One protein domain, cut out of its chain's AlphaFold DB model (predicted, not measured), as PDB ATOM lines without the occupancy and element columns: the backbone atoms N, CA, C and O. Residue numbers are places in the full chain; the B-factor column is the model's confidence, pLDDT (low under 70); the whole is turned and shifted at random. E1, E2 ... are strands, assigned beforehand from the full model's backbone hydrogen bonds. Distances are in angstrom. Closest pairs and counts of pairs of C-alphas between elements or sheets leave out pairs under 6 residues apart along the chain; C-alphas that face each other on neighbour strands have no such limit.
ATOM      1  N   TRP A 162      20.007 -14.186 -32.929       94.31
ATOM      2  CA  TRP A 162      19.353 -13.104 -32.202       94.31
ATOM      3  C   TRP A 162      20.096 -11.812 -32.515       94.31
ATOM      4  O   TRP A 162      21.313 -11.739 -32.337       94.31
ATOM      5  N   ILE A 163      19.375 -10.811 -33.022       94.12
ATOM      6  CA  ILE A 163      19.948  -9.547 -33.487       94.12
ATOM      7  C   ILE A 163      19.415  -8.414 -32.618       94.12
ATOM      8  O   ILE A 163      18.204  -8.231 -32.497       94.12
ATOM      9  N   ARG A 164      20.325  -7.610 -32.071       92.56
ATOM     10  CA  ARG A 164      20.014  -6.405 -31.298       92.56
ATOM     11  C   ARG A 164      20.779  -5.211 -31.865       92.56
ATOM     12  O   ARG A 164      21.884  -5.366 -32.387       92.56
ATOM     13  N   ARG A 165      20.178  -4.024 -31.784       93.88
ATOM     14  CA  ARG A 165      20.834  -2.744 -32.074       93.88
ATOM     15  C   ARG A 165      20.864  -1.912 -30.800       93.88
ATOM     16  O   ARG A 165      19.841  -1.814 -30.128       93.88
ATOM     17  N   ASP A 166      22.007  -1.312 -30.508       91.81
ATOM     18  CA  ASP A 166      22.245  -0.494 -29.317       91.81
ATOM     19  C   ASP A 166      22.960   0.797 -29.709       91.81
ATOM     20  O   ASP A 166      23.718   0.811 -30.679       91.81
ATOM     21  N   ARG A 167      22.728   1.884 -28.968       93.62
ATOM     22  CA  ARG A 167      23.336   3.189 -29.254       93.62
ATOM     23  C   ARG A 167      24.501   3.507 -28.328       93.62
ATOM     24  O   ARG A 167      24.435   3.184 -27.147       93.62
ATOM     25  N   GLN A 168      25.521   4.177 -28.867       91.12
ATOM     26  CA  GLN A 168      26.655   4.760 -28.130       91.12
ATOM     27  C   GLN A 168      27.322   3.825 -27.093       91.12
ATOM     28  O   GLN A 168      27.742   4.263 -26.022       91.12
ATOM     29  N   MET A 169      27.435   2.529 -27.399       88.06
ATOM     30  CA  MET A 169      27.922   1.521 -26.453       88.06
ATOM     31  C   MET A 169      29.439   1.601 -26.235       88.06
ATOM     32  O   MET A 169      30.208   1.710 -27.187       88.06
ATOM     33  N   GLU A 170      29.870   1.460 -24.978       91.31
ATOM     34  CA  GLU A 170      31.286   1.330 -24.575       91.31
ATOM     35  C   GLU A 170      31.747  -0.127 -24.424       91.31
ATOM     36  O   GLU A 170      32.940  -0.415 -24.376       91.31
ATOM     37  N   CYS A 171      30.810  -1.070 -24.325       91.88
ATOM     38  CA  CYS A 171      31.099  -2.496 -24.216       91.88
ATOM     39  C   CYS A 171      30.006  -3.325 -24.893       91.88
ATOM     40  O   CYS A 171      28.873  -2.874 -25.061       91.88
ATOM     41  N   THR A 172      30.331  -4.558 -25.268       86.94
ATOM     42  CA  THR A 172      29.364  -5.513 -25.810       86.94
ATOM     43  C   THR A 172      28.260  -5.791 -24.794       86.94
ATOM     44  O   THR A 172      28.550  -6.142 -23.643       86.94
ATOM     45  N   VAL A 173      26.998  -5.737 -25.215       80.25
ATOM     46  CA  VAL A 173      25.904  -6.188 -24.350       80.25
ATOM     47  C   VAL A 173      25.966  -7.712 -24.204       80.25
ATOM     48  O   VAL A 173      26.161  -8.441 -25.179       80.25
ATOM     49  N   GLY A 174      25.776  -8.201 -22.981       79.56
ATOM     50  CA  GLY A 174      25.368  -9.586 -22.762       79.56
ATOM     51  C   GLY A 174      23.905  -9.804 -23.174       79.56
ATOM     52  O   GLY A 174      23.189  -8.840 -23.466       79.56
ATOM     53  N   PRO A 175      23.404 -11.045 -23.149       76.25
ATOM     54  CA  PRO A 175      21.974 -11.280 -23.260       76.25
ATOM     55  C   PRO A 175      21.264 -10.629 -22.066       76.25
ATOM     56  O   PRO A 175      21.482 -10.990 -20.911       76.25
ATOM     57  N   GLY A 176      20.431  -9.626 -22.350       74.44
ATOM     58  CA  GLY A 176      19.486  -9.092 -21.368       74.44
ATOM     59  C   GLY A 176      18.328 -10.068 -21.130       74.44
ATOM     60  O   GLY A 176      18.302 -11.152 -21.708       74.44
ATOM     61  N   ARG A 177      17.308  -9.649 -20.369       76.00
ATOM     62  CA  ARG A 177      16.094 -10.462 -20.113       76.00
ATOM     63  C   ARG A 177      15.388 -10.979 -21.383       76.00
ATOM     64  O   ARG A 177      14.659 -11.957 -21.303       76.00
ATOM     65  N   ASN A 178      15.633 -10.348 -22.535       85.00
ATOM     66  CA  ASN A 178      15.021 -10.669 -23.828       85.00
ATOM     67  C   ASN A 178      16.015 -11.338 -24.811       85.00
ATOM     68  O   ASN A 178      15.768 -11.342 -26.016       85.00
ATOM     69  N   GLY A 179      17.174 -11.808 -24.332       90.50
ATOM     70  CA  GLY A 179      18.200 -12.495 -25.126       90.50
ATOM     71  C   GLY A 179      18.308 -13.991 -24.807       90.50
ATOM     72  O   GLY A 179      17.797 -14.433 -23.777       90.50
ATOM     73  N   PRO A 180      18.978 -14.785 -25.662       91.56
ATOM     74  CA  PRO A 180      19.234 -16.199 -25.386       91.56
ATOM     75  C   PRO A 180      20.134 -16.364 -24.145       91.56
ATOM     76  O   PRO A 180      21.044 -15.554 -23.962       91.56
ATOM     77  N   PRO A 181      19.952 -17.401 -23.301       89.50
ATOM     78  CA  PRO A 181      20.824 -17.629 -22.147       89.50
ATOM     79  C   PRO A 181      22.297 -17.708 -22.567       89.50
ATOM     80  O   PRO A 181      22.606 -18.350 -23.566       89.50
ATOM     81  N   TRP A 182      23.220 -17.091 -21.818       90.12
ATOM     82  CA  TRP A 182      24.628 -16.978 -22.252       90.12
ATOM     83  C   TRP A 182      25.295 -18.339 -22.505       90.12
ATOM     84  O   TRP A 182      26.030 -18.485 -23.470       90.12
ATOM     85  N   HIS A 183      24.949 -19.361 -21.716       87.94
ATOM     86  CA  HIS A 183      25.423 -20.739 -21.897       87.94
ATOM     87  C   HIS A 183      24.851 -21.457 -23.141       87.94
ATOM     88  O   HIS A 183      25.286 -22.559 -23.452       87.94
ATOM     89  N   CYS A 184      23.866 -20.869 -23.829       90.69
ATOM     90  CA  CYS A 184      23.342 -21.338 -25.117       90.69
ATOM     91  C   CYS A 184      23.968 -20.596 -26.315       90.69
ATOM     92  O   CYS A 184      23.671 -20.944 -27.457       90.69
ATOM     93  N   VAL A 185      24.763 -19.543 -26.083       92.12
ATOM     94  CA  VAL A 185      25.417 -18.750 -27.136       92.12
ATOM     95  C   VAL A 185      26.774 -19.370 -27.455       92.12
ATOM     96  O   VAL A 185      27.570 -19.608 -26.556       92.12
ATOM     97  N   PHE A 186      27.046 -19.585 -28.742       93.12
ATOM     98  CA  PHE A 186      28.280 -20.215 -29.230       93.12
ATOM     99  C   PHE A 186      29.191 -19.230 -29.970       93.12
ATOM    100  O   PHE A 186      30.404 -19.420 -30.022       93.12
ATOM    101  N   ARG A 187      28.628 -18.153 -30.535       95.19
ATOM    102  CA  ARG A 187      29.384 -17.109 -31.242       95.19
ATOM    103  C   ARG A 187      28.731 -15.745 -31.052       95.19
ATOM    104  O   ARG A 187      27.511 -15.618 -31.177       95.19
ATOM    105  N   ARG A 188      29.552 -14.724 -30.798       95.44
ATOM    106  CA  ARG A 188      29.149 -13.316 -30.746       95.44
ATOM    107  C   ARG A 188      29.841 -12.554 -31.868       95.44
ATOM    108  O   ARG A 188      31.064 -12.582 -31.976       95.44
ATOM    109  N   VAL A 189      29.054 -11.848 -32.674       96.12
ATOM    110  CA  VAL A 189      29.555 -10.933 -33.706       96.12
ATOM    111  C   VAL A 189      28.952  -9.552 -33.472       96.12
ATOM    112  O   VAL A 189      27.755  -9.434 -33.220       96.12
ATOM    113  N   VAL A 190      29.772  -8.505 -33.515       95.38
ATOM    114  CA  VAL A 190      29.349  -7.119 -33.280       95.38
ATOM    115  C   VAL A 190      29.839  -6.250 -34.424       95.38
ATOM    116  O   VAL A 190      31.022  -6.264 -34.755       95.38
ATOM    117  N   TYR A 191      28.925  -5.478 -35.001       96.31
ATOM    118  CA  TYR A 191      29.202  -4.529 -36.074       96.31
ATOM    119  C   TYR A 191      28.916  -3.094 -35.629       96.31
ATOM    120  O   TYR A 191      28.016  -2.876 -34.816       96.31
ATOM    121  N   VAL A 192      29.599  -2.116 -36.222       95.44
ATOM    122  CA  VAL A 192      29.175  -0.709 -36.215       95.44
ATOM    123  C   VAL A 192      27.863  -0.587 -37.000       95.44
ATOM    124  O   VAL A 192      27.724  -1.109 -38.110       95.44
ATOM    125  N   ALA A 193      26.875   0.103 -36.433       90.44
ATOM    126  CA  ALA A 193      25.629   0.404 -37.125       90.44
ATOM    127  C   ALA A 193      25.858   1.480 -38.202       90.44
ATOM    128  O   ALA A 193      26.517   2.487 -37.962       90.44
ATOM    129  N   GLY A 194      25.301   1.274 -39.398       92.12
ATOM    130  CA  GLY A 194      25.508   2.150 -40.555       92.12
ATOM    131  C   GLY A 194      26.593   1.624 -41.492       92.12
ATOM    132  O   GLY A 194      26.274   1.258 -42.618       92.12
ATOM    133  N   THR A 195      27.843   1.509 -41.030       94.25
ATOM    134  CA  THR A 195      28.964   1.048 -41.878       94.25
ATOM    135  C   THR A 195      29.011  -0.472 -42.074       94.25
ATOM    136  O   THR A 195      29.553  -0.936 -43.071       94.25
ATOM    137  N   ASN A 196      28.435  -1.259 -41.152       92.94
ATOM    138  CA  ASN A 196      28.630  -2.716 -41.045       92.94
ATOM    139  C   ASN A 196      30.108  -3.141 -40.876       92.94
ATOM    140  O   ASN A 196      30.455  -4.290 -41.145       92.94
ATOM    141  N   GLU A 197      30.971  -2.250 -40.384       94.94
ATOM    142  CA  GLU A 197      32.336  -2.583 -39.963       94.94
ATOM    143  C   GLU A 197      32.299  -3.561 -38.777       94.94
ATOM    144  O   GLU A 197      31.544  -3.357 -37.826       94.94
ATOM    145  N   MET A 198      33.074  -4.647 -38.826       96.12
ATOM    146  CA  MET A 198      33.038  -5.717 -37.822       96.12
ATOM    147  C   MET A 198      34.004  -5.425 -36.665       96.12
ATOM    148  O   MET A 198      35.214  -5.560 -36.817       96.12
ATOM    149  N   LEU A 199      33.464  -5.071 -35.496       94.06
ATOM    150  CA  LEU A 199      34.231  -4.733 -34.289       94.06
ATOM    151  C   LEU A 199      34.698  -5.959 -33.497       94.06
ATOM    152  O   LEU A 199      35.714  -5.903 -32.812       94.06
ATOM    153  N   LEU A 200      33.915  -7.041 -33.523       94.06
ATOM    154  CA  LEU A 200      34.186  -8.255 -32.754       94.06
ATOM    155  C   LEU A 200      33.569  -9.469 -33.444       94.06
ATOM    156  O   LEU A 200      32.452  -9.390 -33.954       94.06
ATOM    157  N   ASN A 201      34.276 -10.596 -33.427       95.81
ATOM    158  CA  ASN A 201      33.806 -11.876 -33.949       95.81
ATOM    159  C   ASN A 201      34.505 -13.004 -33.181       95.81
ATOM    160  O   ASN A 201      35.609 -13.408 -33.538       95.81
ATOM    161  N   GLU A 202      33.888 -13.464 -32.095       94.25
ATOM    162  CA  GLU A 202      34.503 -14.397 -31.144       94.25
ATOM    163  C   GLU A 202      33.610 -15.626 -30.885       94.25
ATOM    164  O   GLU A 202      32.375 -15.506 -30.871       94.25
ATOM    165  N   PRO A 203      34.200 -16.813 -30.650       94.38
ATOM    166  CA  PRO A 203      33.485 -17.916 -30.028       94.38
ATOM    167  C   PRO A 203      33.165 -17.570 -28.566       94.38
ATOM    168  O   PRO A 203      33.965 -16.959 -27.851       94.38
ATOM    169  N   VAL A 204      31.985 -17.976 -28.107       91.50
ATOM    170  CA  VAL A 204      31.567 -17.817 -26.713       91.50
ATOM    171  C   VAL A 204      31.821 -19.130 -25.981       91.50
ATOM    172  O   VAL A 204      31.200 -20.149 -26.265       91.50
ATOM    173  N   THR A 205      32.761 -19.098 -25.042       89.50
ATOM    174  CA  THR A 205      33.064 -20.187 -24.108       89.50
ATOM    175  C   THR A 205      32.560 -19.814 -22.706       89.50
ATOM    176  O   THR A 205      32.247 -18.643 -22.458       89.50
ATOM    177  N   PRO A 206      32.530 -20.751 -21.737       80.62
ATOM    178  CA  PRO A 206      32.237 -20.429 -20.336       80.62
ATOM    179  C   PRO A 206      33.166 -19.367 -19.717       80.62
ATOM    180  O   PRO A 206      32.815 -18.766 -18.704       80.62
ATOM    181  N   GLN A 207      34.340 -19.130 -20.313       82.88
ATOM    182  CA  GLN A 207      35.323 -18.128 -19.900       82.88
ATOM    183  C   GLN A 207      35.183 -16.784 -20.647       82.88
ATOM    184  O   GLN A 207      35.739 -15.782 -20.189       82.88
ATOM    185  N   THR A 208      34.454 -16.720 -21.772       85.88
ATOM    186  CA  THR A 208      34.285 -15.480 -22.555       85.88
ATOM    187  C   THR A 208      33.535 -14.423 -21.740       85.88
ATOM    188  O   THR A 208      32.405 -14.632 -21.287       85.88
ATOM    189  N   ARG A 209      34.155 -13.246 -21.570       83.69
ATOM    190  CA  ARG A 209      33.597 -12.142 -20.776       83.69
ATOM    191  C   ARG A 209      32.270 -11.665 -21.367       83.69
ATOM    192  O   ARG A 209      32.202 -11.240 -22.517       83.69
ATOM    193  N   ILE A 210      31.220 -11.631 -20.545       84.38
ATOM    194  CA  ILE A 210      29.887 -11.138 -20.946       84.38
ATOM    195  C   ILE A 210      29.959  -9.691 -21.474       84.38
ATOM    196  O   ILE A 210      29.216  -9.337 -22.389       84.38
ATOM    197  N   ARG A 211      30.888  -8.874 -20.959       86.44
ATOM    198  CA  ARG A 211      31.209  -7.533 -21.466       86.44
ATOM    199  C   ARG A 211      32.671  -7.464 -21.917       86.44
ATOM    200  O   ARG A 211      33.571  -7.485 -21.078       86.44
ATOM    201  N   THR A 212      32.884  -7.337 -23.220       89.25
ATOM    202  CA  THR A 212      34.157  -6.960 -23.851       89.25
ATOM    203  C   THR A 212      34.094  -5.456 -24.165       89.25
ATOM    204  O   THR A 212      33.054  -5.007 -24.652       89.25
ATOM    205  N   PRO A 213      35.120  -4.640 -23.856       91.50
ATOM    206  CA  PRO A 213      35.117  -3.219 -24.212       91.50
ATOM    207  C   PRO A 213      35.118  -3.034 -25.737       91.50
ATOM    208  O   PRO A 213      35.703  -3.833 -26.465       91.50
ATOM    209  N   LEU A 214      34.452  -1.986 -26.217       89.94
ATOM    210  CA  LEU A 214      34.425  -1.595 -27.628       89.94
ATOM    211  C   LEU A 214      35.467  -0.491 -27.873       89.94
ATOM    212  O   LEU A 214      35.680   0.339 -26.988       89.94
ATOM    213  N   PRO A 215      36.111  -0.433 -29.055       83.69
ATOM    214  CA  PRO A 215      37.239   0.474 -29.289       83.69
ATOM    215  C   PRO A 215      36.864   1.965 -29.238       83.69
ATOM    216  O   PRO A 215      37.725   2.800 -28.971       83.69
ATOM    217  N   ARG A 216      35.596   2.313 -29.503       85.19
ATOM    218  CA  ARG A 216      35.026   3.670 -29.401       85.19
ATOM    219  C   ARG A 216      33.540   3.581 -29.043       85.19
ATOM    220  O   ARG A 216      32.891   2.599 -29.402       85.19
ATOM    221  N   ARG A 217      32.980   4.630 -28.419       87.81
ATOM    222  CA  ARG A 217      31.518   4.802 -28.298       87.81
ATOM    223  C   ARG A 217      30.905   4.854 -29.696       87.81
ATOM    224  O   ARG A 217      31.162   5.792 -30.444       87.81
ATOM    225  N   CYS A 218      30.097   3.859 -30.037       88.75
ATOM    226  CA  CYS A 218      29.443   3.763 -31.338       88.75
ATOM    227  C   CYS A 218      28.055   3.126 -31.216       88.75
ATOM    228  O   CYS A 218      27.770   2.378 -30.276       88.75
ATOM    229  N   ASP A 219      27.181   3.421 -32.177       93.19
ATOM    230  CA  ASP A 219      25.971   2.628 -32.375       93.19
ATOM    231  C   ASP A 219      26.392   1.262 -32.938       93.19
ATOM    232  O   ASP A 219      27.226   1.180 -33.840       93.19
ATOM    233  N   THR A 220      25.836   0.178 -32.398       93.88
ATOM    234  CA  THR A 220      26.249  -1.197 -32.709       93.88
ATOM    235  C   THR A 220      25.079  -2.094 -33.089       93.88
ATOM    236  O   THR A 220      23.929  -1.882 -32.703       93.88
ATOM    237  N   ARG A 221      25.392  -3.142 -33.853       95.00
ATOM    238  CA  ARG A 221      24.518  -4.259 -34.212       95.00
ATOM    239  C   ARG A 221      25.174  -5.542 -33.709       95.00
ATOM    240  O   ARG A 221      26.129  -6.024 -34.313       95.00
ATOM    241  N   THR A 222      24.661  -6.090 -32.612       94.12
ATOM    242  CA  THR A 222      25.117  -7.370 -32.052       94.12
ATOM    243  C   THR A 222      24.297  -8.512 -32.642       94.12
ATOM    244  O   THR A 222      23.069  -8.435 -32.686       94.12
ATOM    245  N   ILE A 223      24.973  -9.576 -33.073       94.94
ATOM    246  CA  ILE A 223      24.390 -10.845 -33.512       94.94
ATOM    247  C   ILE A 223      24.930 -11.951 -32.603       94.94
ATOM    248  O   ILE A 223      26.144 -12.152 -32.507       94.94
ATOM    249  N   LEU A 224      24.028 -12.665 -31.934       94.38
ATOM    250  CA  LEU A 224      24.344 -13.849 -31.136       94.38
ATOM    251  C   LEU A 224      23.850 -15.093 -31.877       94.38
ATOM    252  O   LEU A 224      22.674 -15.169 -32.236       94.38
ATOM    253  N   PHE A 225      24.742 -16.059 -32.084       94.19
ATOM    254  CA  PHE A 225      24.416 -17.375 -32.632       94.19
ATOM    255  C   PHE A 225      24.244 -18.351 -31.471       94.19
ATOM    256  O   PHE A 225      25.152 -18.499 -30.645       94.19
ATOM    257  N   PHE A 226      23.080 -18.990 -31.387       92.38
ATOM    258  CA  PHE A 226      22.704 -19.826 -30.252       92.38
ATOM    259  C   PHE A 226      21.951 -21.087 -30.683       92.38
ATOM    260  O   PHE A 226      21.209 -21.089 -31.667       92.38
ATOM    261  N   ARG A 227      22.110 -22.158 -29.902       89.75
ATOM    262  CA  ARG A 227      21.299 -23.378 -29.992       89.75
ATOM    263  C   ARG A 227      20.617 -23.548 -28.638       89.75
ATOM    264  O   ARG A 227      21.289 -23.675 -27.620       89.75
TER     265      ARG A 227
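What this domain is: This is residues 162 to 227 of the 617 residues of the protein "Hypothetical protein" of Symbiodinium natans (UniProt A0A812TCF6). A single twisted sheet of four strands is folded over on itself, because its two long strands E1 and E4 bend sharply and bring residues 169 to 171 and 213 to 216 back over one face. The unnamed stretches 172 to 184 and 204 to 212 run on over that same face, so the sheet makes a trough partly covered by loops rather than a closed barrel. The printed part has 66 residues, with no named helix and four named strands, E1, E2, E3 and E4 along the chain; the order across the sheet is E1, E4, E2, E3, all antiparallel, and the class is all strand. It is compact, with a radius of gyration of the C-alphas of 11.0 A, and its outline is rounded, spanning 28 by 21 by 18 A.

Where its parts are: The longest strand by residues is E4, residues 213 to 226, 21.6 A from first to last C-alpha; it bends by 140 degrees at residue 217 and ends with C-alpha 226 at (22.704, -19.826, -30.252). E1, residues 162 to 171, begins with C-alpha 162 at (19.353, -13.104, -32.202), bends by 111 degrees at residue 168 and measures 17.7 A. E2, residues 185 to 192, measures 20.5 A and begins with C-alpha 185 at (25.417, -18.750, -27.136). E3, residues 198 to 203, measures 14.5 A.

How they stand to each other: E4 and E2 are the inner strands, antiparallel neighbours with 143 degrees between their directions; N 223 and O 189 are 2.8 A apart and N 191 and O 221 are 2.9 A apart, both within hydrogen-bond range. On the other side of E4 is the edge strand E1, antiparallel at 161 degrees. N 220 and O 166, 2.8 A apart, are within hydrogen-bond range, as are N 214 and O 170 beyond the bends, 2.9 A apart. E2 and E3 form a hairpin, antiparallel at 173 degrees, with N 199 and O 190 within hydrogen-bond range at 2.8 A; E3 is the other edge strand. The closest C-alphas of E3 and E4 are those of Leu 199 and Leu 214, 7.4 A apart. E1 is apart from E2 and from E3.

The domain as a whole: The two C-alphas farthest apart, those of Gly 194 and Pro 206, are 31.0 A from each other. From edge to edge of the sheet the strands' lines turn by 62 degrees. The link E1 to E2, residues 172 to 184, is long; E3 to E4 is short and E2 to E3 is tight. The printed part has no cut. The mean pLDDT of the printed part is 90.3, and no printed residue of this model is under 70.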